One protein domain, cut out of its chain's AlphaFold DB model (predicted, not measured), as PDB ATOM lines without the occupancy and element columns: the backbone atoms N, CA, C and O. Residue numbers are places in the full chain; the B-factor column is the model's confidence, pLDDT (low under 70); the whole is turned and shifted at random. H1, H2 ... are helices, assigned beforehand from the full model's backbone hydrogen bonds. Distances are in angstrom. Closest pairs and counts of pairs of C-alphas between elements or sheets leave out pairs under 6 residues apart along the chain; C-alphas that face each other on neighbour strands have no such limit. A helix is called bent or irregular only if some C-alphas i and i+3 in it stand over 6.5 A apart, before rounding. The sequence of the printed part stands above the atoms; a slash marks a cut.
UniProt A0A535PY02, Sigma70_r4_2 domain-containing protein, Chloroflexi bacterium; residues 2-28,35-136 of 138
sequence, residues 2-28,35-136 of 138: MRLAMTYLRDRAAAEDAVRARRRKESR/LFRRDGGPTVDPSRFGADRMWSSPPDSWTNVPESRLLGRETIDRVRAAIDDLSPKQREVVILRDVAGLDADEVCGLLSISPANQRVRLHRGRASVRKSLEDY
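Overview. This is residues 2 to 28 and 35 to 136 of the 138 residues of the protein "Sigma70_r4_2 domain-containing protein" of Chloroflexi bacterium (UniProt A0A535PY02). Helix H5 is the core of a cluster of mostly crossed helices: the longest helix, H7, crosses it and also packs on H4, while H2 runs antiparallel beside H5, and H6 and the short H1 pack on it too. An irregular stretch, residues 35 to 66, swings far out from this cluster and leads back to it through the four-residue H3. The printed part has 129 residues with seven named helices, H1 to H7 in chain order, and no named strand; the class is all helix, with 77 residues in the named helices. The whole is compact, with a radius of gyration of the C-alphas of 15.9 A, and spans 44 by 37 by 23 A.

Arrangement. H1, residues 2 to 7, touches residues 98 to 99 alone of the hub, H5, residues 88 to 99; their closest C-alphas, of Met 6 and Val 99, are 5.3 A apart. H2, residues 12 to 23, touches H5 at a shallow tilt of 11 degrees, opposite ways, with the C-alphas of Val 19 and Glu 92 closest at 6.4 A. H3, residues 67 to 70, touches no helix. H4, residues 73 to 85, and H5 form a helical hairpin but only just touch, with 3 pairs of C-alphas within 8 A, the closest being Ile 83 and Arg 91 at 6.1 A. H5 and H6, residues 104 to 111, form another helical hairpin at a steep tilt of 41 degrees, closest at the C-alphas of Leu 96 and Val 107, 6.7 A. H7, residues 115 to 136, is about perpendicular to H5, at 83 degrees, with the C-alphas of Gln 90 and Arg 121 closest at 4.9 A. H7 touches H4 with residues 125 to 133 alone, closest at the C-alphas of Ala 82 and Val 129, 5.3 A. H2 and H6 are near each other. Every O i to N i+4 pair is within hydrogen-bond range in H1, H2, H4 and H6; H5 has 7 of 8, H7 has 17 of 18, and H3 is too short for such a pair.

Along the chain. H1 begins at C-alpha 2, (8.951, 28.834, 45.502). From first to last C-alpha, H2 measures 17.1 A, H4 18.4 A and H5 15.3 A. H5 begins at C-alpha 88, (12.100, 35.307, 27.046). H7 measures 32.0 A and ends at C-alpha 136, (17.850, 17.246, 40.618).

Size, cuts and confidence. The C-alphas farthest apart, of Ala 13 and Ala 51, are 47.7 A apart. Residues 29 to 34 are not printed, and C-alphas 28 and 35 are 12.8 A apart across the cut. The links that are printed whole are tight. The model's pLDDT is under 70 in residues 2 to 28 and 35 to 41.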
ATOM      1  N   MET A   2       8.063  28.045  46.411       50.56
ATOM      2  CA  MET A   2       8.951  28.834  45.502       50.56
ATOM      3  C   MET A   2       9.224  30.281  45.967       50.56
ATOM      4  O   MET A   2      10.289  30.824  45.703       50.56
ATOM      5  N   ARG A   3       8.292  30.879  46.724       50.00
ATOM      6  CA  ARG A   3       8.469  32.202  47.346       50.00
ATOM      7  C   ARG A   3       9.695  32.285  48.269       50.00
ATOM      8  O   ARG A   3      10.310  33.338  48.302       50.00
ATOM      9  N   LEU A   4      10.056  31.223  48.997       45.06
ATOM     10  CA  LEU A   4      11.151  31.275  49.981       45.06
ATOM     11  C   LEU A   4      12.532  31.235  49.305       45.06
ATOM     12  O   LEU A   4      13.360  32.091  49.592       45.06
ATOM     13  N   ALA A   5      12.734  30.347  48.325       46.03
ATOM     14  CA  ALA A   5      13.987  30.269  47.564       46.03
ATOM     15  C   ALA A   5      14.241  31.516  46.690       46.03
ATOM     16  O   ALA A   5      15.376  31.963  46.559       46.03
ATOM     17  N   MET A   6      13.189  32.126  46.125       56.41
ATOM     18  CA  MET A   6      13.331  33.318  45.272       56.41
ATOM     19  C   MET A   6      13.434  34.636  46.053       56.41
ATOM     20  O   MET A   6      13.998  35.597  45.536       56.41
ATOM     21  N   THR A   7      12.999  34.676  47.320       53.47
ATOM     22  CA  THR A   7      13.215  35.845  48.198       53.47
ATOM     23  C   THR A   7      14.707  36.072  48.491       53.47
ATOM     24  O   THR A   7      15.104  37.205  48.753       53.47
ATOM     25  N   TYR A   8      15.547  35.035  48.371       48.22
ATOM     26  CA  TYR A   8      16.996  35.114  48.594       48.22
ATOM     27  C   TYR A   8      17.786  35.713  47.411       48.22
ATOM     28  O   TYR A   8      18.962  36.034  47.549       48.22
ATOM     29  N   LEU A   9      17.151  35.909  46.248       56.72
ATOM     30  CA  LEU A   9      17.756  36.526  45.054       56.72
ATOM     31  C   LEU A   9      17.506  38.042  44.965       56.72
ATOM     32  O   LEU A   9      17.626  38.633  43.893       56.72
ATOM     33  N   ARG A  10      17.113  38.674  46.076       53.66
ATOM     34  CA  ARG A  10      16.595  40.040  46.087       53.66
ATOM     35  C   ARG A  10      17.701  41.083  45.898       53.66
ATOM     36  O   ARG A  10      18.251  41.597  46.864       53.66
ATOM     37  N   ASP A  11      17.900  41.473  44.646       58.94
ATOM     38  CA  ASP A  11      18.189  42.858  44.279       58.94
ATOM     39  C   ASP A  11      17.113  43.327  43.285       58.94
ATOM     40  O   ASP A  11      17.107  42.980  42.101       58.94
ATOM     41  N   ARG A  12      16.127  44.056  43.818       59.06
ATOM     42  CA  ARG A  12      14.939  44.511  43.083       59.06
ATOM     43  C   ARG A  12      15.312  45.445  41.927       59.06
ATOM     44  O   ARG A  12      14.718  45.335  40.858       59.06
ATOM     45  N   ALA A  13      16.298  46.321  42.128       58.31
ATOM     46  CA  ALA A  13      16.714  47.300  41.125       58.31
ATOM     47  C   ALA A  13      17.430  46.616  39.952       58.31
ATOM     48  O   ALA A  13      17.077  46.834  38.794       58.31
ATOM     49  N   ALA A  14      18.346  45.689  40.250       60.47
ATOM     50  CA  ALA A  14      19.054  44.925  39.225       60.47
ATOM     51  C   ALA A  14      18.105  44.081  38.352       60.47
ATOM     52  O   ALA A  14      18.299  43.972  37.140       60.47
ATOM     53  N   ALA A  15      17.056  43.505  38.948       62.91
ATOM     54  CA  ALA A  15      16.064  42.714  38.222       62.91
ATOM     55  C   ALA A  15      15.211  43.569  37.265       62.91
ATOM     56  O   ALA A  15      14.986  43.178  36.116       62.91
ATOM     57  N   GLU A  16      14.754  44.742  37.716       64.31
ATOM     58  CA  GLU A  16      13.996  45.688  36.888       64.31
ATOM     59  C   GLU A  16      14.850  46.227  35.722       64.31
ATOM     60  O   GLU A  16      14.392  46.258  34.571       64.31
ATOM     61  N   ASP A  17      16.112  46.578  35.989       65.69
ATOM     62  CA  ASP A  17      17.052  47.079  34.983       65.69
ATOM     63  C   ASP A  17      17.428  46.014  33.949       65.69
ATOM     64  O   ASP A  17      17.460  46.305  32.749       65.69
ATOM     65  N   ALA A  18      17.638  44.762  34.369       63.34
ATOM     66  CA  ALA A  18      17.940  43.655  33.463       63.34
ATOM     67  C   ALA A  18      16.810  43.416  32.449       63.34
ATOM     68  O   ALA A  18      17.067  43.249  31.252       63.34
ATOM     69  N   VAL A  19      15.550  43.465  32.897       66.44
ATOM     70  CA  VAL A  19      14.381  43.337  32.013       66.44
ATOM     71  C   VAL A  19      14.287  44.535  31.066       66.44
ATOM     72  O   VAL A  19      14.112  44.370  29.855       66.44
ATOM     73  N   ARG A  20      14.466  45.757  31.580       67.56
ATOM     74  CA  ARG A  20      14.392  46.988  30.778       67.56
ATOM     75  C   ARG A  20      15.490  47.062  29.713       67.56
ATOM     76  O   ARG A  20      15.210  47.444  28.573       67.56
ATOM     77  N   ALA A  21      16.715  46.662  30.053       60.34
ATOM     78  CA  ALA A  21      17.837  46.569  29.123       60.34
ATOM     79  C   ALA A  21      17.568  45.541  28.011       60.34
ATOM     80  O   ALA A  21      17.882  45.791  26.845       60.34
ATOM     81  N   ARG A  22      16.926  44.412  28.343       59.91
ATOM     82  CA  ARG A  22      16.582  43.357  27.380       59.91
ATOM     83  C   ARG A  22      15.469  43.779  26.419       59.91
ATOM     84  O   ARG A  22      15.607  43.576  25.214       59.91
ATOM     85  N   ARG A  23      14.423  44.450  26.916       60.19
ATOM     86  CA  ARG A  23      13.288  44.930  26.102       60.19
ATOM     87  C   ARG A  23      13.724  45.880  24.985       60.19
ATOM     88  O   ARG A  23      13.193  45.809  23.880       60.19
ATOM     89  N   ARG A  24      14.732  46.730  25.235       57.81
ATOM     90  CA  ARG A  24      15.320  47.615  24.207       57.81
ATOM     91  C   ARG A  24      15.939  46.850  23.030       57.81
ATOM     92  O   ARG A  24      16.072  47.418  21.953       57.81
ATOM     93  N   LYS A  25      16.310  45.579  23.215       50.69
ATOM     94  CA  LYS A  25      16.951  44.742  22.191       50.69
ATOM     95  C   LYS A  25      15.947  43.959  21.327       50.69
ATOM     96  O   LYS A  25      16.288  43.585  20.209       50.69
ATOM     97  N   GLU A  26      14.727  43.718  21.815       55.47
ATOM     98  CA  GLU A  26      13.751  42.800  21.193       55.47
ATOM     99  C   GLU A  26      12.565  43.490  20.498       55.47
ATOM    100  O   GLU A  26      11.627  42.820  20.067       55.47
ATOM    101  N   SER A  27      12.604  44.813  20.308       45.94
ATOM    102  CA  SER A  27      11.602  45.542  19.522       45.94
ATOM    103  C   SER A  27      11.727  45.235  18.021       45.94
ATOM    104  O   SER A  27      12.171  46.060  17.225       45.94
ATOM    105  N   ARG A  28      11.330  44.026  17.621       50.31
ATOM    106  CA  ARG A  28      10.975  43.672  16.246       50.31
ATOM    107  C   ARG A  28       9.528  43.200  16.242       50.31
ATOM    108  O   ARG A  28       9.127  42.377  17.055       50.31
ATOM    109  N   LEU A  35       2.254  35.627  19.026       52.28
ATOM    110  CA  LEU A  35       1.982  35.637  20.469       52.28
ATOM    111  C   LEU A  35       1.312  34.332  20.923       52.28
ATOM    112  O   LEU A  35       1.529  33.911  22.057       52.28
ATOM    113  N   PHE A  36       0.551  33.694  20.026       47.47
ATOM    114  CA  PHE A  36      -0.146  32.422  20.239       47.47
ATOM    115  C   PHE A  36       0.499  31.229  19.525       47.47
ATOM    116  O   PHE A  36       0.020  30.102  19.682       47.47
ATOM    117  N   ARG A  37       1.581  31.428  18.755       48.91
ATOM    118  CA  ARG A  37       2.353  30.329  18.166       48.91
ATOM    119  C   ARG A  37       3.102  29.635  19.305       48.91
ATOM    120  O   ARG A  37       4.208  30.007  19.656       48.91
ATOM    121  N   ARG A  38       2.372  28.699  19.917       48.50
ATOM    122  CA  ARG A  38       2.695  27.734  20.974       48.50
ATOM    123  C   ARG A  38       4.167  27.711  21.409       48.50
ATOM    124  O   ARG A  38       4.894  26.786  21.071       48.50
ATOM    125  N   ASP A  39       4.545  28.632  22.291       53.34
ATOM    126  CA  ASP A  39       5.519  28.305  23.334       53.34
ATOM    127  C   ASP A  39       4.844  27.283  24.261       53.34
ATOM    128  O   ASP A  39       4.143  27.630  25.217       53.34
ATOM    129  N   GLY A  40       5.007  26.000  23.962       56.06
ATOM    130  CA  GLY A  40       4.854  24.963  24.969       56.06
ATOM    131  C   GLY A  40       3.763  23.948  24.680       56.06
ATOM    132  O   GLY A  40       2.563  24.252  24.645       56.06
ATOM    133  N   GLY A  41       4.235  22.711  24.582       67.19
ATOM    134  CA  GLY A  41       3.457  21.533  24.901       67.19
ATOM    135  C   GLY A  41       3.001  21.521  26.371       67.19
ATOM    136  O   GLY A  41       2.967  22.560  27.042       67.19
ATOM    137  N   PRO A  42       2.577  20.358  26.864       77.12
ATOM    138  CA  PRO A  42       2.037  20.220  28.211       77.12
ATOM    139  C   PRO A  42       3.090  20.598  29.272       77.12
ATOM    140  O   PRO A  42       4.288  20.401  29.080       77.12
ATOM    141  N   THR A  43       2.643  21.201  30.380       83.38
ATOM    142  CA  THR A  43       3.522  21.679  31.469       83.38
ATOM    143  C   THR A  43       4.149  20.547  32.278       83.38
ATOM    144  O   THR A  43       5.162  20.751  32.940       83.38
ATOM    145  N   VAL A  44       3.545  19.367  32.208       84.56
ATOM    146  CA  VAL A  44       4.042  18.093  32.724       84.56
ATOM    147  C   VAL A  44       3.895  17.051  31.619       84.56
ATOM    148  O   VAL A  44       3.126  17.258  30.681       84.56
ATOM    149  N   ASP A  45       4.619  15.940  31.713       86.50
ATOM    150  CA  ASP A  45       4.437  14.834  30.771       86.50
ATOM    151  C   ASP A  45       2.993  14.283  30.871       86.50
ATOM    152  O   ASP A  45       2.569  13.927  31.975       86.50
ATOM    153  N   PRO A  46       2.222  14.216  29.765       87.12
ATOM    154  CA  PRO A  46       0.886  13.628  29.755       87.12
ATOM    155  C   PRO A  46       0.825  12.184  30.258       87.12
ATOM    156  O   PRO A  46      -0.229  11.772  30.733       87.12
ATOM    157  N   SER A  47       1.928  11.430  30.188       89.81
ATOM    158  CA  SER A  47       2.013  10.059  30.711       89.81
ATOM    159  C   SER A  47       1.818   9.971  32.234       89.81
ATOM    160  O   SER A  47       1.510   8.901  32.755       89.81
ATOM    161  N   ARG A  48       1.933  11.100  32.953       87.62
ATOM    162  CA  ARG A  48       1.693  11.204  34.404       87.62
ATOM    163  C   ARG A  48       0.215  11.176  34.801       87.62
ATOM    164  O   ARG A  48      -0.093  11.246  35.995       87.62
ATOM    165  N   PHE A  49      -0.688  11.124  33.825       89.62
ATOM    166  CA  PHE A  49      -2.121  10.995  34.057       89.62
ATOM    167  C   PHE A  49      -2.598   9.582  33.717       89.62
ATOM    168  O   PHE A  49      -2.224   9.017  32.689       89.62
ATOM    169  N   GLY A  50      -3.453   9.026  34.573       90.62
ATOM    170  CA  GLY A  50      -4.188   7.797  34.297       90.62
ATOM    171  C   GLY A  50      -5.251   7.991  33.212       90.62
ATOM    172  O   GLY A  50      -5.564   9.110  32.794       90.62
ATOM    173  N   ALA A  51      -5.849   6.886  32.758       88.38
ATOM    174  CA  ALA A  51      -6.935   6.910  31.769       88.38
ATOM    175  C   ALA A  51      -8.179   7.684  32.259       88.38
ATOM    176  O   ALA A  51      -8.938   8.232  31.460       88.38
ATOM    177  N   ASP A  52      -8.348   7.776  33.575       91.06
ATOM    178  CA  ASP A  52      -9.365   8.554  34.286       91.06
ATOM    179  C   ASP A  52      -9.044  10.059  34.379       91.06
ATOM    180  O   ASP A  52      -9.829  10.827  34.937       91.06
ATOM    181  N   ARG A  53      -7.915  10.499  33.805       83.50
ATOM    182  CA  ARG A  53      -7.370  11.867  33.885       83.50
ATOM    183  C   ARG A  53      -6.962  12.289  35.299       83.50
ATOM    184  O   ARG A  53      -6.732  13.479  35.527       83.50
ATOM    185  N   MET A  54      -6.850  11.348  36.235       89.12
ATOM    186  CA  MET A  54      -6.285  11.603  37.557       89.12
ATOM    187  C   MET A  54      -4.763  11.436  37.523       89.12
ATOM    188  O   MET A  54      -4.198  10.896  36.572       89.12
ATOM    189  N   TRP A  55      -4.074  11.945  38.542       87.50
ATOM    190  CA  TRP A  55      -2.628  11.767  38.665       87.50
ATOM    191  C   TRP A  55      -2.296  10.295  38.921       87.50
ATOM    192  O   TRP A  55      -2.702   9.752  39.944       87.50
ATOM    193  N   SER A  56      -1.525   9.678  38.024       89.56
ATOM    194  CA  SER A  56      -0.879   8.384  38.274       89.56
ATOM    195  C   SER A  56       0.485   8.578  38.940       89.56
ATOM    196  O   SER A  56       0.826   7.850  39.867       89.56
ATOM    197  N   SER A  57       1.211   9.622  38.525       85.88
ATOM    198  CA  SER A  57       2.492  10.038  39.104       85.88
ATOM    199  C   SER A  57       2.487  11.553  39.343       85.88
ATOM    200  O   SER A  57       2.906  12.321  38.465       85.88
ATOM    201  N   PRO A  58       1.957  12.024  40.490       83.62
ATOM    202  CA  PRO A  58       1.939  13.446  40.802       83.62
ATOM    203  C   PRO A  58       3.368  13.995  40.958       83.62
ATOM    204  O   PRO A  58       4.270  13.246  41.318       83.62
ATOM    205  N   PRO A  59       3.600  15.294  40.695       79.94
ATOM    206  CA  PRO A  59       4.889  15.918  40.971       79.94
ATOM    207  C   PRO A  59       5.238  15.818  42.458       79.94
ATOM    208  O   PRO A  59       4.357  16.002  43.305       79.94
ATOM    209  N   ASP A  60       6.515  15.599  42.763       79.62
ATOM    210  CA  ASP A  60       6.967  15.423  44.139       79.62
ATOM    211  C   ASP A  60       6.654  16.634  45.025       79.62
ATOM    212  O   ASP A  60       6.944  17.796  44.708       79.62
ATOM    213  N   SER A  61       6.095  16.354  46.203       72.38
ATOM    214  CA  SER A  61       5.988  17.347  47.261       72.38
ATOM    215  C   SER A  61       7.351  17.481  47.940       72.38
ATOM    216  O   SER A  61       7.740  16.619  48.726       72.38
ATOM    217  N   TRP A  62       8.070  18.583  47.698       75.31
ATOM    218  CA  TRP A  62       9.371  18.866  48.336       75.31
ATOM    219  C   TRP A  62       9.331  19.008  49.873       75.31
ATOM    220  O   TRP A  62      10.326  19.387  50.478       75.31
ATOM    221  N   THR A  63       8.204  18.709  50.520       76.88
ATOM    222  CA  THR A  63       8.020  18.689  51.978       76.88
ATOM    223  C   THR A  63       9.021  17.772  52.690       76.88
ATOM    224  O   THR A  63       9.381  18.045  53.828       76.88
ATOM    225  N   ASN A  64       9.498  16.719  52.016       78.56
ATOM    226  CA  ASN A  64      10.452  15.755  52.576       78.56
ATOM    227  C   ASN A  64      11.924  16.106  52.285       78.56
ATOM    228  O   ASN A  64      12.823  15.401  52.740       78.56
ATOM    229  N   VAL A  65      12.194  17.173  51.523       79.69
ATOM    230  CA  VAL A  65      13.561  17.618  51.220       79.69
ATOM    231  C   VAL A  65      14.039  18.534  52.354       79.69
ATOM    232  O   VAL A  65      13.352  19.512  52.655       79.69
ATOM    233  N   PRO A  66      15.211  18.279  52.973       84.31
ATOM    234  CA  PRO A  66      15.744  19.149  54.016       84.31
ATOM    235  C   PRO A  66      15.875  20.602  53.544       84.31
ATOM    236  O   PRO A  66      16.389  20.863  52.453       84.31
ATOM    237  N   GLU A  67      15.474  21.557  54.385       80.56
ATOM    238  CA  GLU A  67      15.525  22.989  54.061       80.56
ATOM    239  C   GLU A  67      16.939  23.447  53.671       80.56
ATOM    240  O   GLU A  67      17.112  24.189  52.706       80.56
ATOM    241  N   SER A  68      17.970  22.927  54.344       81.81
ATOM    242  CA  SER A  68      19.376  23.209  54.029       81.81
ATOM    243  C   SER A  68      19.766  22.815  52.602       81.81
ATOM    244  O   SER A  68      20.561  23.512  51.975       81.81
ATOM    245  N   ARG A  69      19.183  21.740  52.055       81.75
ATOM    246  CA  ARG A  69      19.401  21.319  50.664       81.75
ATOM    247  C   ARG A  69      18.677  22.246  49.690       81.75
ATOM    248  O   ARG A  69      19.244  22.607  48.663       81.75
ATOM    249  N   LEU A  70      17.467  22.697  50.027       79.12
ATOM    250  CA  LEU A  70      16.722  23.675  49.221       79.12
ATOM    251  C   LEU A  70      17.414  25.047  49.171       79.12
ATOM    252  O   LEU A  70      17.351  25.725  48.147       79.12
ATOM    253  N   LEU A  71      18.080  25.440  50.258       80.19
ATOM    254  CA  LEU A  71      18.821  26.701  50.379       80.19
ATOM    255  C   LEU A  71      20.301  26.586  49.977       80.19
ATOM    256  O   LEU A  71      21.036  27.574  50.027       80.19
ATOM    257  N   GLY A  72      20.755  25.396  49.579       84.94
ATOM    258  CA  GLY A  72      22.124  25.170  49.132       84.94
ATOM    259  C   GLY A  72      22.459  26.000  47.891       84.94
ATOM    260  O   GLY A  72      21.623  26.183  47.005       84.94
ATOM    261  N   ARG A  73      23.710  26.480  47.804       84.12
ATOM    262  CA  ARG A  73      24.195  27.267  46.653       84.12
ATOM    263  C   ARG A  73      23.941  26.563  45.321       84.12
ATOM    264  O   ARG A  73      23.468  27.195  44.390       84.12
ATOM    265  N   GLU A  74      24.172  25.255  45.270       87.06
ATOM    266  CA  GLU A  74      23.961  24.445  44.068       87.06
ATOM    267  C   GLU A  74      22.492  24.438  43.618       87.06
ATOM    268  O   GLU A  74      22.200  24.683  42.449       87.06
ATOM    269  N   THR A  75      21.549  24.269  44.551       86.56
ATOM    270  CA  THR A  75      20.109  24.361  44.266       86.56
ATOM    271  C   THR A  75      19.731  25.755  43.763       86.56
ATOM    272  O   THR A  75      18.965  25.882  42.807       86.56
ATOM    273  N   ILE A  76      20.294  26.814  44.355       85.62
ATOM    274  CA  ILE A  76      20.077  28.200  43.909       85.62
ATOM    275  C   ILE A  76      20.619  28.413  42.490       85.62
ATOM    276  O   ILE A  76      19.937  29.009  41.654       85.62
ATOM    277  N   ASP A  77      21.815  27.916  42.188       87.44
ATOM    278  CA  ASP A  77      22.411  28.030  40.856       87.44
ATOM    279  C   ASP A  77      21.626  27.218  39.821       87.44
ATOM    280  O   ASP A  77      21.417  27.677  38.696       87.44
ATOM    281  N   ARG A  78      21.059  26.073  40.220       89.62
ATOM    282  CA  ARG A  78      20.139  25.303  39.378       89.62
ATOM    283  C   ARG A  78      18.840  26.056  39.102       89.62
ATOM    284  O   ARG A  78      18.375  26.043  37.963       89.62
ATOM    285  N   VAL A  79      18.278  26.752  40.098       88.25
ATOM    286  CA  VAL A  79      17.120  27.645  39.903       88.25
ATOM    287  C   VAL A  79      17.454  28.743  38.901       88.25
ATOM    288  O   VAL A  79      16.664  28.982  37.989       88.25
ATOM    289  N   ARG A  80      18.613  29.397  39.041       88.44
ATOM    290  CA  ARG A  80      19.059  30.442  38.106       88.44
ATOM    291  C   ARG A  80      19.173  29.897  36.688       88.44
ATOM    292  O   ARG A  80      18.558  30.459  35.789       88.44
ATOM    293  N   ALA A  81      19.849  28.762  36.514       90.38
ATOM    294  CA  ALA A  81      19.980  28.103  35.218       90.38
ATOM    295  C   ALA A  81      18.613  27.733  34.615       90.38
ATOM    296  O   ALA A  81      18.388  27.939  33.427       90.38
ATOM    297  N   ALA A  82      17.671  27.245  35.429       91.38
ATOM    298  CA  ALA A  82      16.324  26.915  34.971       91.38
ATOM    299  C   ALA A  82      15.530  28.158  34.534       91.38
ATOM    300  O   ALA A  82      14.827  28.116  33.528       91.38
ATOM    301  N   ILE A  83      15.651  29.277  35.258       89.75
ATOM    302  CA  ILE A  83      15.084  30.570  34.840       89.75
ATOM    303  C   ILE A  83      15.741  31.027  33.531       89.75
ATOM    304  O   ILE A  83      15.056  31.547  32.646       89.75
ATOM    305  N   ASP A  84      17.045  30.797  33.391       89.19
ATOM    306  CA  ASP A  84      17.816  31.161  32.211       89.19
ATOM    307  C   ASP A  84      17.573  30.294  30.972       89.19
ATOM    308  O   ASP A  84      17.966  30.692  29.873       89.19
ATOM    309  N   ASP A  85      16.866  29.178  31.108       91.38
ATOM    310  CA  ASP A  85      16.412  28.343  29.993       91.38
ATOM    311  C   ASP A  85      14.968  28.674  29.561       91.38
ATOM    312  O   ASP A  85      14.508  28.301  28.482       91.38
ATOM    313  N   LEU A  86      14.233  29.456  30.366       88.56
ATOM    314  CA  LEU A  86      12.872  29.871  30.024       88.56
ATOM    315  C   LEU A  86      12.839  30.712  28.747       88.56
ATOM    316  O   LEU A  86      13.724  31.548  28.506       88.56
ATOM    317  N   SER A  87      11.730  30.592  28.002       88.69
ATOM    318  CA  SER A  87      11.457  31.502  26.888       88.69
ATOM    319  C   SER A  87      11.456  32.952  27.390       88.69
ATOM    320  O   SER A  87      11.016  33.202  28.521       88.69
ATOM    321  N   PRO A  88      11.920  33.928  26.585       86.31
ATOM    322  CA  PRO A  88      12.100  35.307  27.046       86.31
ATOM    323  C   PRO A  88      10.857  35.871  27.749       86.31
ATOM    324  O   PRO A  88      10.933  36.394  28.857       86.31
ATOM    325  N   LYS A  89       9.677  35.619  27.170       87.62
ATOM    326  CA  LYS A  89       8.380  36.070  27.694       87.62
ATOM    327  C   LYS A  89       8.006  35.441  29.038       87.62
ATOM    328  O   LYS A  89       7.307  36.073  29.828       87.62
ATOM    329  N   GLN A  90       8.376  34.182  29.277       91.94
ATOM    330  CA  GLN A  90       8.123  33.507  30.554       91.94
ATOM    331  C   GLN A  90       9.106  33.998  31.614       91.94
ATOM    332  O   GLN A  90       8.690  34.307  32.731       91.94
ATOM    333  N   ARG A  91      10.383  34.129  31.236       91.44
ATOM    334  CA  ARG A  91      11.455  34.617  32.104       91.44
ATOM    335  C   ARG A  91      11.152  35.999  32.665       91.44
ATOM    336  O   ARG A  91      11.239  36.174  33.873       91.44
ATOM    337  N   GLU A  92      10.738  36.944  31.819       91.62
ATOM    338  CA  GLU A  92      10.365  38.302  32.245       91.62
ATOM    339  C   GLU A  92       9.317  38.278  33.363       91.62
ATOM    340  O   GLU A  92       9.487  38.912  34.401       91.62
ATOM    341  N   VAL A  93       8.245  37.500  33.181       92.88
ATOM    342  CA  VAL A  93       7.159  37.424  34.166       92.88
ATOM    343  C   VAL A  93       7.619  36.737  35.455       92.88
ATOM    344  O   VAL A  93       7.241  37.187  36.535       92.88
ATOM    345  N   VAL A  94       8.435  35.680  35.365       91.31
ATOM    346  CA  VAL A  94       8.994  34.982  36.538       91.31
ATOM    347  C   VAL A  94       9.934  35.893  37.324       91.31
ATOM    348  O   VAL A  94       9.777  36.010  38.536       91.31
ATOM    349  N   ILE A  95      10.864  36.578  36.655       89.50
ATOM    350  CA  ILE A  95      11.794  37.508  37.305       89.50
ATOM    351  C   ILE A  95      11.013  38.609  38.024       89.50
ATOM    352  O   ILE A  95      11.211  38.816  39.219       89.50
ATOM    353  N   LEU A  96      10.082  39.278  37.343       88.88
ATOM    354  CA  LEU A  96       9.373  40.407  37.944       88.88
ATOM    355  C   LEU A  96       8.469  39.983  39.116       88.88
ATOM    356  O   LEU A  96       8.447  40.652  40.147       88.88
ATOM    357  N   ARG A  97       7.738  38.866  38.990       91.00
ATOM    358  CA  ARG A  97       6.800  38.410  40.033       91.00
ATOM    359  C   ARG A  97       7.471  37.705  41.195       91.00
ATOM    360  O   ARG A  97       7.070  37.918  42.338       91.00
ATOM    361  N   ASP A  98       8.420  36.825  40.904       89.50
ATOM    362  CA  ASP A  98       8.925  35.892  41.904       89.50
ATOM    363  C   ASP A  98      10.265  36.338  42.495       89.50
ATOM    364  O   ASP A  98      10.496  36.091  43.676       89.50
ATOM    365  N   VAL A  99      11.105  37.044  41.724       85.38
ATOM    366  CA  VAL A  99      12.410  37.557  42.186       85.38
ATOM    367  C   VAL A  99      12.304  39.010  42.659       85.38
ATOM    368  O   VAL A  99      12.646  39.318  43.799       85.38
ATOM    369  N   ALA A 100      11.784  39.905  41.815       84.69
ATOM    370  CA  ALA A 100      11.657  41.331  42.134       84.69
ATOM    371  C   ALA A 100      10.448  41.643  43.039       84.69
ATOM    372  O   ALA A 100      10.425  42.667  43.721       84.69
ATOM    373  N   GLY A 101       9.466  40.736  43.093       86.69
ATOM    374  CA  GLY A 101       8.325  40.818  44.006       86.69
ATOM    375  C   GLY A 101       7.261  41.849  43.626       86.69
ATOM    376  O   GLY A 101       6.471  42.214  44.496       86.69
ATOM    377  N   LEU A 102       7.225  42.302  42.368       88.50
ATOM    378  CA  LEU A 102       6.178  43.196  41.857       88.50
ATOM    379  C   LEU A 102       4.823  42.496  41.896       88.50
ATOM    380  O   LEU A 102       4.750  41.266  41.789       88.50
ATOM    381  N   ASP A 103       3.742  43.260  42.006       92.69
ATOM    382  CA  ASP A 103       2.386  42.734  41.925       92.69
ATOM    383  C   ASP A 103       1.986  42.330  40.482       92.69
ATOM    384  O   ASP A 103       2.785  42.369  39.545       92.69
ATOM    385  N   ALA A 104       0.779  41.792  40.295       91.06
ATOM    386  CA  ALA A 104       0.349  41.360  38.963       91.06
ATOM    387  C   ALA A 104       0.065  42.545  38.025       91.06
ATOM    388  O   ALA A 104       0.361  42.446  36.832       91.06
ATOM    389  N   ASP A 105      -0.466  43.639  38.565       93.75
ATOM    390  CA  ASP A 105      -0.899  44.812  37.815       93.75
ATOM    391  C   ASP A 105       0.313  45.650  37.386       93.75
ATOM    392  O   ASP A 105       0.409  46.027  36.216       93.75
ATOM    393  N   GLU A 106       1.305  45.820  38.268       89.94
ATOM    394  CA  GLU A 106       2.614  46.414  37.965       89.94
ATOM    395  C   GLU A 106       3.294  45.686  36.794       89.94
ATOM    396  O   GLU A 106       3.769  46.311  35.841       89.94
ATOM    397  N   VAL A 107       3.301  44.347  36.819       90.38
ATOM    398  CA  VAL A 107       3.901  43.525  35.754       90.38
ATOM    399  C   VAL A 107       3.126  43.638  34.446       90.38
ATOM    400  O   VAL A 107       3.733  43.745  33.377       90.38
ATOM    401  N   CYS A 108       1.793  43.627  34.507       90.00
ATOM    402  CA  CYS A 108       0.943  43.838  33.340       90.00
ATOM    403  C   CYS A 108       1.188  45.207  32.696       90.00
ATOM    404  O   CYS A 108       1.321  45.276  31.471       90.00
ATOM    405  N   GLY A 109       1.314  46.265  33.503       89.19
ATOM    406  CA  GLY A 109       1.646  47.612  33.043       89.19
ATOM    407  C   GLY A 109       3.031  47.686  32.399       89.19
ATOM    408  O   GLY A 109       3.160  48.126  31.254       89.19
ATOM    409  N   LEU A 110       4.059  47.178  33.088       87.81
ATOM    410  CA  LEU A 110       5.452  47.231  32.631       87.81
ATOM    411  C   LEU A 110       5.677  46.462  31.320       87.81
ATOM    412  O   LEU A 110       6.392  46.930  30.430       87.81
ATOM    413  N   LEU A 111       5.057  45.285  31.186       86.50
ATOM    414  CA  LEU A 111       5.188  44.435  29.999       86.50
ATOM    415  C   LEU A 111       4.138  44.728  28.920       86.50
ATOM    416  O   LEU A 111       4.255  44.209  27.809       86.50
ATOM    417  N   SER A 112       3.134  45.556  29.221       89.06
ATOM    418  CA  SER A 112       1.997  45.850  28.340       89.06
ATOM    419  C   SER A 112       1.262  44.574  27.885       89.06
ATOM    420  O   SER A 112       1.032  44.356  26.694       89.06
ATOM    421  N   ILE A 113       0.915  43.695  28.835       87.75
ATOM    422  CA  ILE A 113       0.208  42.423  28.587       87.75
ATOM    423  C   ILE A 113      -1.069  42.301  29.424       87.75
ATOM    424  O   ILE A 113      -1.167  42.858  30.512       87.75
ATOM    425  N   SER A 114      -2.032  41.503  28.952       89.19
ATOM    426  CA  SER A 114      -3.256  41.225  29.711       89.19
ATOM    427  C   SER A 114      -2.990  40.381  30.974       89.19
ATOM    428  O   SER A 114      -2.061  39.562  30.975       89.19
ATOM    429  N   PRO A 115      -3.843  40.480  32.013       90.75
ATOM    430  CA  PRO A 115      -3.755  39.630  33.205       90.75
ATOM    431  C   PRO A 115      -3.804  38.130  32.885       90.75
ATOM    432  O   PRO A 115      -3.091  37.328  33.488       90.75
ATOM    433  N   ALA A 116      -4.601  37.733  31.889       86.56
ATOM    434  CA  ALA A 116      -4.660  36.346  31.429       86.56
ATOM    435  C   ALA A 116      -3.310  35.875  30.854       86.56
ATOM    436  O   ALA A 116      -2.818  34.808  31.226       86.56
ATOM    437  N   ASN A 117      -2.670  36.694  30.011       87.88
ATOM    438  CA  ASN A 117      -1.353  36.387  29.451       87.88
ATOM    439  C   ASN A 117      -0.278  36.307  30.536       87.88
ATOM    440  O   ASN A 117       0.549  35.393  30.510       87.88
ATOM    441  N   GLN A 118      -0.305  37.230  31.499       93.75
ATOM    442  CA  GLN A 118       0.598  37.225  32.646       93.75
ATOM    443  C   GLN A 118       0.475  35.913  33.434       93.75
ATOM    444  O   GLN A 118       1.481  35.237  33.657       93.75
ATOM    445  N   ARG A 119      -0.753  35.487  33.760       91.69
ATOM    446  CA  ARG A 119      -1.010  34.257  34.526       91.69
ATOM    447  C   ARG A 119      -0.518  33.010  33.802       91.69
ATOM    448  O   ARG A 119       0.110  32.155  34.424       91.69
ATOM    449  N   VAL A 120      -0.775  32.906  32.495       88.88
ATOM    450  CA  VAL A 120      -0.335  31.759  31.682       88.88
ATOM    451  C   VAL A 120       1.190  31.698  31.599       88.88
ATOM    452  O   VAL A 120       1.763  30.631  31.822       88.88
ATOM    453  N   ARG A 121       1.857  32.828  31.324       92.31
ATOM    454  CA  ARG A 121       3.328  32.900  31.265       92.31
ATOM    455  C   ARG A 121       3.959  32.532  32.605       92.31
ATOM    456  O   ARG A 121       4.866  31.706  32.631       92.31
ATOM    457  N   LEU A 122       3.433  33.076  33.705       93.44
ATOM    458  CA  LEU A 122       3.916  32.785  35.055       93.44
ATOM    459  C   LEU A 122       3.740  31.308  35.414       93.44
ATOM    460  O   LEU A 122       4.659  30.679  35.933       93.44
ATOM    461  N   HIS A 123       2.566  30.739  35.130       92.44
ATOM    462  CA  HIS A 123       2.293  29.331  35.399       92.44
ATOM    463  C   HIS A 123       3.267  28.414  34.650       92.44
ATOM    464  O   HIS A 123       3.852  27.521  35.262       92.44
ATOM    465  N   ARG A 124       3.473  28.656  33.348       91.44
ATOM    466  CA  ARG A 124       4.382  27.852  32.516       91.44
ATOM    467  C   ARG A 124       5.836  27.993  32.959       91.44
ATOM    468  O   ARG A 124       6.499  26.975  33.131       91.44
ATOM    469  N   GLY A 125       6.287  29.217  33.239       91.94
ATOM    470  CA  GLY A 125       7.633  29.458  33.757       91.94
ATOM    471  C   GLY A 125       7.887  28.714  35.070       91.94
ATOM    472  O   GLY A 125       8.855  27.972  35.191       91.94
ATOM    473  N   ARG A 126       6.957  28.802  36.031       92.69
ATOM    474  CA  ARG A 126       7.058  28.065  37.303       92.69
ATOM    475  C   ARG A 126       7.021  26.547  37.126       92.69
ATOM    476  O   ARG A 126       7.692  25.843  37.873       92.69
ATOM    477  N   ALA A 127       6.224  26.034  36.189       91.06
ATOM    478  CA  ALA A 127       6.170  24.601  35.909       91.06
ATOM    479  C   ALA A 127       7.501  24.081  35.342       91.06
ATOM    480  O   ALA A 127       7.986  23.050  35.796       91.06
ATOM    481  N   SER A 128       8.121  24.825  34.424       90.00
ATOM    482  CA  SER A 128       9.433  24.484  33.864       90.00
ATOM    483  C   SER A 128      10.543  24.525  34.922       90.00
ATOM    484  O   SER A 128      11.288  23.554  35.050       90.00
ATOM    485  N   VAL A 129      10.584  25.570  35.759       90.69
ATOM    486  CA  VAL A 129      11.539  25.649  36.880       90.69
ATOM    487  C   VAL A 129      11.349  24.483  37.852       90.69
ATOM    488  O   VAL A 129      12.328  23.888  38.294       90.69
ATOM    489  N   ARG A 130      10.098  24.115  38.165       89.12
ATOM    490  CA  ARG A 130       9.810  22.972  39.041       89.12
ATOM    491  C   ARG A 130      10.321  21.666  38.453       89.12
ATOM    492  O   ARG A 130      11.002  20.946  39.167       89.12
ATOM    493  N   LYS A 131      10.033  21.395  37.178       88.06
ATOM    494  CA  LYS A 131      10.508  20.188  36.491       88.06
ATOM    495  C   LYS A 131      12.033  20.077  36.571       88.06
ATOM    496  O   LYS A 131      12.553  19.051  36.975       88.06
ATOM    497  N   SER A 132      12.736  21.173  36.283       88.50
ATOM    498  CA  SER A 132      14.202  21.204  36.341       88.50
ATOM    499  C   SER A 132      14.781  20.939  37.737       88.50
ATOM    500  O   SER A 132      15.946  20.557  37.834       88.50
ATOM    501  N   LEU A 133      14.026  21.227  38.798       87.75
ATOM    502  CA  LEU A 133      14.430  20.958  40.176       87.75
ATOM    503  C   LEU A 133      14.028  19.558  40.642       87.75
ATOM    504  O   LEU A 133      14.762  18.962  41.419       87.75
ATOM    505  N   GLU A 134      12.890  19.045  40.179       85.56
ATOM    506  CA  GLU A 134      12.451  17.666  40.415       85.56
ATOM    507  C   GLU A 134      13.519  16.686  39.913       85.56
ATOM    508  O   GLU A 134      13.991  15.877  40.697       85.56
ATOM    509  N   ASP A 135      14.036  16.887  38.695       81.69
ATOM    510  CA  ASP A 135      15.120  16.076  38.109       81.69
ATOM    511  C   ASP A 135      16.455  16.120  38.898       81.69
ATOM    512  O   ASP A 135      17.374  15.362  38.599       81.69
ATOM    513  N   TYR A 136      16.619  17.060  39.835       83.56
ATOM    514  CA  TYR A 136      17.850  17.246  40.618       83.56
ATOM    515  C   TYR A 136      17.703  16.823  42.089       83.56
ATOM    516  O   TYR A 136      18.673  16.414  42.734       83.56
TER     517      TYR A 136